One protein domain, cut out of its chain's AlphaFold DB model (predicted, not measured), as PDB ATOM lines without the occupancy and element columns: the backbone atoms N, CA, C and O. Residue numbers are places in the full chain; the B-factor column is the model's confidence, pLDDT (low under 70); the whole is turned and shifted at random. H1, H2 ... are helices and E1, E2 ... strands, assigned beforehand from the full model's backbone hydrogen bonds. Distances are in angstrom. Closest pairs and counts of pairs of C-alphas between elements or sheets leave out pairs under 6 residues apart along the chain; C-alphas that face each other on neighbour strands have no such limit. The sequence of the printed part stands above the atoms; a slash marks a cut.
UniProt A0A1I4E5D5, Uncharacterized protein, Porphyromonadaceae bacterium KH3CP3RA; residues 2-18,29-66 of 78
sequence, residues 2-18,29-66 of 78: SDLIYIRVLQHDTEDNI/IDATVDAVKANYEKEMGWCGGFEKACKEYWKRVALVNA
ATOM      1  N   SER A   2      35.370 -14.835   0.473       63.19
ATOM      2  CA  SER A   2      35.031 -13.494   0.002       63.19
ATOM      3  C   SER A   2      34.793 -12.638   1.239       63.19
ATOM      4  O   SER A   2      33.990 -13.036   2.087       63.19
ATOM      5  N   ASP A   3      35.518 -11.533   1.376       80.75
ATOM      6  CA  ASP A   3      35.317 -10.623   2.497       80.75
ATOM      7  C   ASP A   3      33.901 -10.051   2.419       80.75
ATOM      8  O   ASP A   3      33.461  -9.552   1.381       80.75
ATOM      9  N   LEU A   4      33.157 -10.206   3.510       89.56
ATOM     10  CA  LEU A   4      31.792  -9.720   3.622       89.56
ATOM     11  C   LEU A   4      31.835  -8.184   3.667       89.56
ATOM     12  O   LEU A   4      32.404  -7.606   4.591       89.56
ATOM     13  N   ILE A   5      31.235  -7.520   2.684       92.19
ATOM     14  CA  ILE A   5      31.134  -6.061   2.619       92.19
ATOM     15  C   ILE A   5      29.773  -5.661   3.178       92.19
ATOM     16  O   ILE A   5      28.738  -6.153   2.733       92.19
ATOM     17  N   TYR A   6      29.746  -4.743   4.138       95.88
ATOM     18  CA  TYR A   6      28.498  -4.182   4.646       95.88
ATOM     19  C   TYR A   6      28.147  -2.913   3.877       95.88
ATOM     20  O   TYR A   6      28.936  -1.966   3.831       95.88
ATOM     21  N   ILE A   7      26.951  -2.881   3.293       96.75
ATOM     22  CA  ILE A   7      26.492  -1.762   2.470       96.75
ATOM     23  C   ILE A   7      25.104  -1.272   2.879       96.75
ATOM     24  O   ILE A   7      24.370  -1.936   3.612       96.75
ATOM     25  N   ARG A   8      24.751  -0.085   2.389       97.50
ATOM     26  CA  ARG A   8      23.418   0.518   2.473       97.50
ATOM     27  C   ARG A   8      23.024   1.063   1.106       97.50
ATOM     28  O   ARG A   8      23.890   1.432   0.314       97.50
ATOM     29  N   VAL A   9      21.722   1.157   0.839       97.38
ATOM     30  CA  VAL A   9      21.222   1.886  -0.336       97.38
ATOM     31  C   VAL A   9      21.050   3.354   0.036       97.38
ATOM     32  O   VAL A   9      20.327   3.677   0.977       97.38
ATOM     33  N   LEU A  10      21.714   4.235  -0.702       97.50
ATOM     34  CA  LEU A  10      21.528   5.676  -0.658       97.50
ATOM     35  C   LEU A  10      20.562   6.086  -1.767       97.50
ATOM     36  O   LEU A  10      20.767   5.749  -2.933       97.50
ATOM     37  N   GLN A  11      19.548   6.860  -1.400       96.69
ATOM     38  CA  GLN A  11      18.624   7.520  -2.309       96.69
ATOM     39  C   GLN A  11      18.719   9.028  -2.092       96.69
ATOM     40  O   GLN A  11      18.589   9.509  -0.968       96.69
ATOM     41  N   HIS A  12      18.928   9.770  -3.168       96.69
ATOM     42  CA  HIS A  12      18.864  11.226  -3.200       96.69
ATOM     43  C   HIS A  12      17.716  11.603  -4.119       96.69
ATOM     44  O   HIS A  12      17.758  11.285  -5.312       96.69
ATOM     45  N   ASP A  13      16.676  12.212  -3.558       94.75
ATOM     46  CA  ASP A  13      15.476  12.574  -4.304       94.75
ATOM     47  C   ASP A  13      15.587  13.940  -5.002       94.75
ATOM     48  O   ASP A  13      16.549  14.694  -4.832       94.75
ATOM     49  N   THR A  14      14.624  14.239  -5.870       94.31
ATOM     50  CA  THR A  14      14.577  15.496  -6.629       94.31
ATOM     51  C   THR A  14      14.405  16.732  -5.745       94.31
ATOM     52  O   THR A  14      14.844  17.809  -6.153       94.31
ATOM     53  N   GLU A  15      13.895  16.567  -4.524       95.31
ATOM     54  CA  GLU A  15      13.727  17.603  -3.498       95.31
ATOM     55  C   GLU A  15      14.975  17.799  -2.614       95.31
ATOM     56  O   GLU A  15      14.940  18.561  -1.653       95.31
ATOM     57  N   ASP A  16      16.093  17.149  -2.952       93.69
ATOM     58  CA  ASP A  16      17.356  17.184  -2.203       93.69
ATOM     59  C   ASP A  16      17.336  16.503  -0.828       93.69
ATOM     60  O   ASP A  16      18.282  16.646  -0.048       93.69
ATOM     61  N   ASN A  17      16.341  15.658  -0.552       96.56
ATOM     62  CA  ASN A  17      16.399  14.799   0.620       96.56
ATOM     63  C   ASN A  17      17.277  13.576   0.341       96.56
ATOM     64  O   ASN A  17      17.192  12.921  -0.704       96.56
ATOM     65  N   ILE A  18      18.100  13.233   1.330       95.88
ATOM     66  CA  ILE A  18      18.927  12.029   1.320       95.88
ATOM     67  C   ILE A  18      18.320  11.016   2.284       95.88
ATOM     68  O   ILE A  18      18.119  11.300   3.466       95.88
ATOM     69  N   ILE A  29      28.874  -7.237  -5.269       94.25
ATOM     70  CA  ILE A  29      28.281  -5.918  -5.487       94.25
ATOM     71  C   ILE A  29      27.370  -5.911  -6.714       94.25
ATOM     72  O   ILE A  29      26.312  -5.287  -6.659       94.25
ATOM     73  N   ASP A  30      27.735  -6.593  -7.798       95.12
ATOM     74  CA  ASP A  30      26.965  -6.535  -9.040       95.12
ATOM     75  C   ASP A  30      25.663  -7.335  -8.902       95.12
ATOM     76  O   ASP A  30      24.588  -6.802  -9.185       95.12
ATOM     77  N   ALA A  31      25.718  -8.535  -8.310       95.00
ATOM     78  CA  ALA A  31      24.507  -9.293  -7.973       95.00
ATOM     79  C   ALA A  31      23.586  -8.512  -7.015       95.00
ATOM     80  O   ALA A  31      22.358  -8.573  -7.106       95.00
ATOM     81  N   THR A  32      24.176  -7.730  -6.108       95.50
ATOM     82  CA  THR A  32      23.416  -6.869  -5.198       95.50
ATOM     83  C   THR A  32      22.740  -5.709  -5.917       95.50
ATOM     84  O   THR A  32      21.592  -5.389  -5.607       95.50
ATOM     85  N   VAL A  33      23.417  -5.073  -6.877       96.06
ATOM     86  CA  VAL A  33      22.809  -4.026  -7.706       96.06
ATOM     87  C   VAL A  33      21.580  -4.568  -8.426       96.06
ATOM     88  O   VAL A  33      20.536  -3.916  -8.400       96.06
ATOM     89  N   ASP A  34      21.677  -5.754  -9.021       96.25
ATOM     90  CA  ASP A  34      20.560  -6.362  -9.744       96.25
ATOM     91  C   ASP A  34      19.389  -6.692  -8.811       96.25
ATOM     92  O   ASP A  34      18.237  -6.390  -9.136       96.25
ATOM     93  N   ALA A  35      19.667  -7.202  -7.608       95.06
ATOM     94  CA  ALA A  35      18.644  -7.433  -6.590       95.06
ATOM     95  C   ALA A  35      17.954  -6.130  -6.141       95.06
ATOM     96  O   ALA A  35      16.730  -6.084  -6.011       95.06
ATOM     97  N   VAL A  36      18.718  -5.049  -5.942       94.81
ATOM     98  CA  VAL A  36      18.167  -3.734  -5.575       94.81
ATOM     99  C   VAL A  36      17.299  -3.170  -6.699       94.81
ATOM    100  O   VAL A  36      16.191  -2.705  -6.433       94.81
ATOM    101  N   LYS A  37      17.747  -3.259  -7.956       95.38
ATOM    102  CA  LYS A  37      16.947  -2.852  -9.121       95.38
ATOM    103  C   LYS A  37      15.649  -3.649  -9.217       95.38
ATOM    104  O   LYS A  37      14.599  -3.049  -9.403       95.38
ATOM    105  N   ALA A  38      15.702  -4.971  -9.046       95.69
ATOM    106  CA  ALA A  38      14.520  -5.831  -9.097       95.69
ATOM    107  C   ALA A  38      13.519  -5.521  -7.973       95.69
ATOM    108  O   ALA A  38      12.308  -5.506  -8.205       95.69
ATOM    109  N   ASN A  39      14.010  -5.228  -6.766       94.44
ATOM    110  CA  ASN A  39      13.155  -4.801  -5.663       94.44
ATOM    111  C   ASN A  39      12.469  -3.473  -5.976       94.44
ATOM    112  O   ASN A  39      11.248  -3.389  -5.856       94.44
ATOM    113  N   TYR A  40      13.212  -2.469  -6.450       94.19
ATOM    114  CA  TYR A  40      12.592  -1.208  -6.846       94.19
ATOM    115  C   TYR A  40      11.636  -1.363  -8.025       94.19
ATOM    116  O   TYR A  40      10.594  -0.725  -8.024       94.19
ATOM    117  N   GLU A  41      11.938  -2.213  -9.006       95.31
ATOM    118  CA  GLU A  41      11.037  -2.487 -10.129       95.31
ATOM    119  C   GLU A  41       9.674  -2.972  -9.624       95.31
ATOM    120  O   GLU A  41       8.629  -2.486 -10.054       95.31
ATOM    121  N   LYS A  42       9.684  -3.872  -8.635       94.69
ATOM    122  CA  LYS A  42       8.470  -4.387  -7.999       94.69
ATOM    123  C   LYS A  42       7.772  -3.338  -7.132       94.69
ATOM    124  O   LYS A  42       6.560  -3.167  -7.249       94.69
ATOM    125  N   GLU A  43       8.506  -2.647  -6.261       92.75
ATOM    126  CA  GLU A  43       7.950  -1.635  -5.348       92.75
ATOM    127  C   GLU A  43       7.383  -0.423  -6.094       92.75
ATOM    128  O   GLU A  43       6.381   0.152  -5.674       92.75
ATOM    129  N   MET A  44       7.990  -0.068  -7.225       93.12
ATOM    130  CA  MET A  44       7.605   1.052  -8.085       93.12
ATOM    131  C   MET A  44       6.723   0.612  -9.257       93.12
ATOM    132  O   MET A  44       6.444   1.398 -10.163       93.12
ATOM    133  N   GLY A  45       6.220  -0.627  -9.246       90.94
ATOM    134  CA  GLY A  45       5.328  -1.132 -10.292       90.94
ATOM    135  C   GLY A  45       4.075  -0.266 -10.484       90.94
ATOM    136  O   GLY A  45       3.557  -0.164 -11.591       90.94
ATOM    137  N   TRP A  46       3.633   0.440  -9.437       90.19
ATOM    138  CA  TRP A  46       2.500   1.369  -9.501       90.19
ATOM    139  C   TRP A  46       2.791   2.660 -10.289       90.19
ATOM    140  O   TRP A  46       1.850   3.263 -10.800       90.19
ATOM    141  N   CYS A  47       4.056   3.084 -10.423       90.94
ATOM    142  CA  CYS A  47       4.442   4.270 -11.202       90.94
ATOM    143  C   CYS A  47       5.140   3.936 -12.534       90.94
ATOM    144  O   CYS A  47       5.451   4.846 -13.304       90.94
ATOM    145  N   GLY A  48       5.286   2.649 -12.870       89.81
ATOM    146  CA  GLY A  48       5.876   2.176 -14.129       89.81
ATOM    147  C   GLY A  48       7.311   1.661 -14.006       89.81
ATOM    148  O   GLY A  48       8.044   1.705 -14.992       89.81
ATOM    149  N   GLY A  49       7.701   1.196 -12.818       92.88
ATOM    150  CA  GLY A  49       8.962   0.496 -12.586       92.88
ATOM    151  C   GLY A  49      10.114   1.404 -12.162       92.88
ATOM    152  O   GLY A  49       9.974   2.620 -11.990       92.88
ATOM    153  N   PHE A  50      11.282   0.796 -11.980       92.25
ATOM    154  CA  PHE A  50      12.474   1.437 -11.442       92.25
ATOM    155  C   PHE A  50      12.981   2.559 -12.347       92.25
ATOM    156  O   PHE A  50      13.322   3.632 -11.853       92.25
ATOM    157  N   GLU A  51      13.005   2.352 -13.666       90.25
ATOM    158  CA  GLU A  51      13.534   3.351 -14.602       90.25
ATOM    159  C   GLU A  51      12.688   4.630 -14.602       90.25
ATOM    160  O   GLU A  51      13.223   5.742 -14.586       90.25
ATOM    161  N   LYS A  52      11.358   4.488 -14.586       92.62
ATOM    162  CA  LYS A  52      10.456   5.637 -14.551       92.62
ATOM    163  C   LYS A  52      10.515   6.344 -13.197       92.62
ATOM    164  O   LYS A  52      10.647   7.565 -13.168       92.62
ATOM    165  N   ALA A  53      10.551   5.587 -12.101       92.00
ATOM    166  CA  ALA A  53      10.734   6.149 -10.768       92.00
ATOM    167  C   ALA A  53      12.065   6.916 -10.627       92.00
ATOM    168  O   ALA A  53      12.091   8.004 -10.057       92.00
ATOM    169  N   CYS A  54      13.153   6.415 -11.221       92.56
ATOM    170  CA  CYS A  54      14.436   7.120 -11.284       92.56
ATOM    171  C   CYS A  54      14.338   8.477 -11.975       92.56
ATOM    172  O   CYS A  54      14.914   9.451 -11.496       92.56
ATOM    173  N   LYS A  55      13.606   8.566 -13.087       90.25
ATOM    174  CA  LYS A  55      13.460   9.824 -13.832       90.25
ATOM    175  C   LYS A  55      12.592  10.845 -13.097       90.25
ATOM    176  O   LYS A  55      12.854  12.041 -13.202       90.25
ATOM    177  N   GLU A  56      11.572  10.379 -12.378       92.50
ATOM    178  CA  GLU A  56      10.589  11.238 -11.711       92.50
ATOM    179  C   GLU A  56      11.021  11.671 -10.302       92.50
ATOM    180  O   GLU A  56      10.868  12.842  -9.954       92.50
ATOM    181  N   TYR A  57      11.588  10.760  -9.504       93.12
ATOM    182  CA  TYR A  57      11.750  10.965  -8.060       93.12
ATOM    183  C   TYR A  57      13.198  11.049  -7.586       93.12
ATOM    184  O   TYR A  57      13.430  11.596  -6.512       93.12
ATOM    185  N   TRP A  58      14.186  10.548  -8.338       95.00
ATOM    186  CA  TRP A  58      15.567  10.459  -7.846       95.00
ATOM    187  C   TRP A  58      16.575  11.254  -8.682       95.00
ATOM    188  O   TRP A  58      16.540  11.283  -9.908       95.00
ATOM    189  N   LYS A  59      17.523  11.895  -7.996       95.69
ATOM    190  CA  LYS A  59      18.767  12.433  -8.568       95.69
ATOM    191  C   LYS A  59      19.864  11.374  -8.573       95.69
ATOM    192  O   LYS A  59      20.640  11.297  -9.524       95.69
ATOM    193  N   ARG A  60      19.924  10.543  -7.524       96.25
ATOM    194  CA  ARG A  60      20.907   9.463  -7.391       96.25
ATOM    195  C   ARG A  60      20.356   8.291  -6.585       96.25
ATOM    196  O   ARG A  60      19.722   8.483  -5.553       96.25
ATOM    197  N   VAL A  61      20.683   7.081  -7.027       96.81
ATOM    198  CA  VAL A  61      20.567   5.847  -6.244       96.81
ATOM    199  C   VAL A  61      21.925   5.149  -6.274       96.81
ATOM    200  O   VAL A  61      22.502   4.957  -7.347       96.81
ATOM    201  N   ALA A  62      22.470   4.794  -5.115       97.69
ATOM    202  CA  ALA A  62      23.793   4.184  -5.008       97.69
ATOM    203  C   ALA A  62      23.873   3.179  -3.858       97.69
ATOM    204  O   ALA A  62      23.149   3.285  -2.874       97.69
ATOM    205  N   LEU A  63      24.792   2.228  -3.969       97.69
ATOM    206  CA  LEU A  63      25.278   1.440  -2.846       97.69
ATOM    207  C   LEU A  63      26.429   2.198  -2.193       97.69
ATOM    208  O   LEU A  63      27.358   2.634  -2.879       97.69
ATOM    209  N   VAL A  64      26.364   2.338  -0.877       97.62
ATOM    210  CA  VAL A  64      27.403   2.976  -0.065       97.62
ATOM    211  C   VAL A  64      27.908   2.018   1.000       97.62
ATOM    212  O   VAL A  64      27.171   1.133   1.437       97.62
ATOM    213  N   ASN A  65      29.152   2.197   1.433       96.31
ATOM    214  CA  ASN A  65      29.704   1.466   2.566       96.31
ATOM    215  C   ASN A  65      28.895   1.803   3.832       96.31
ATOM    216  O   ASN A  65      28.551   2.961   4.069       96.31
ATOM    217  N   ALA A  66      28.559   0.796   4.638       96.12
ATOM    218  CA  ALA A  66      27.694   0.981   5.801       96.12
ATOM    219  C   ALA A  66      28.325   1.796   6.944       96.12
ATOM    220  O   ALA A  66      27.580   2.320   7.774       96.12
TER     221      ALA A  66
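Overview. This is residues 2 to 18 and 29 to 66 of the 78 residues of an uncharacterized protein of Porphyromonadaceae bacterium KH3CP3RA (UniProt A0A1I4E5D5). A long ribbon of two antiparallel strands, E1 and E2, has the helix H1 running over one of its faces, and the shorter helix H2 joins the two layers at one end, roughly square to H1. Together they make a U-shaped frame, with E1 and E2 as one side, H1 as the other and H2 as the closed end. The printed part has 55 residues with two named helices and two named strands, in the order E1, H1, H2, E2; the class is mixed, helices and strands. It is only just loose, close to compact, with a radius of gyration of the C-alphas of 12.2 A, and its outline is flat, spanning 37 by 24 by 13 A.

Along the chain. Begin with the sheet: find C-alpha 5 at (31.134, -6.061, 2.619), where E1, residues 5 to 13, starts, and go 25.3 A to C-alpha 13 at (15.476, 12.574, -4.304). Its partner E2, residues 58 to 65, covers 19.7 A and ends at C-alpha 65, (29.704, 1.466, 2.566). Then look at H1, residues 29 to 43, which measures 20.8 A from first to last C-alpha. H2, residues 49 to 57, measures 11.7 A.

Arrangement. Start at the pair E1 and E2, antiparallel at 164 degrees between their directions. Look for N 10 and O 62, 2.8 A apart, and N 64 and O 8, 2.9 A apart, both within hydrogen-bond range. The C-alphas of residues 9 and 63 face each other at 4.8 A. From E2 go out to H1: their closest C-alphas, those of Val 33 and Leu 63, are 7.7 A apart. H1 and E1 are near each other, with 5 pairs of C-alphas within 10 A. H1 touches H2 with its residues 37 to 43 alone; the closest C-alphas, those of Glu 41 and Phe 50, are 4.4 A apart. The lines of H1 and H2 are about perpendicular, at 82 degrees. Between H2 and E1 the closest C-alphas are those of Tyr 57 and Asp 13, at 5.5 A. In H1 and H2 every O i to N i+4 pair is within hydrogen-bond range.

Size, cuts and confidence. The two C-alphas farthest apart are those of Ser 2 and Glu 15, at 37.9 A. Between Ile 18 and Ile 29 you meet a cut: residues 19 to 28 are not printed, and C-alphas 18 and 29 are 21.4 A apart. The links H1 to H2 and H2 to E2 are tight, while E1 to H1 is the link across the cut. The mean pLDDT of the printed part is 93.7, and residue 2 is the one printed residue under 70.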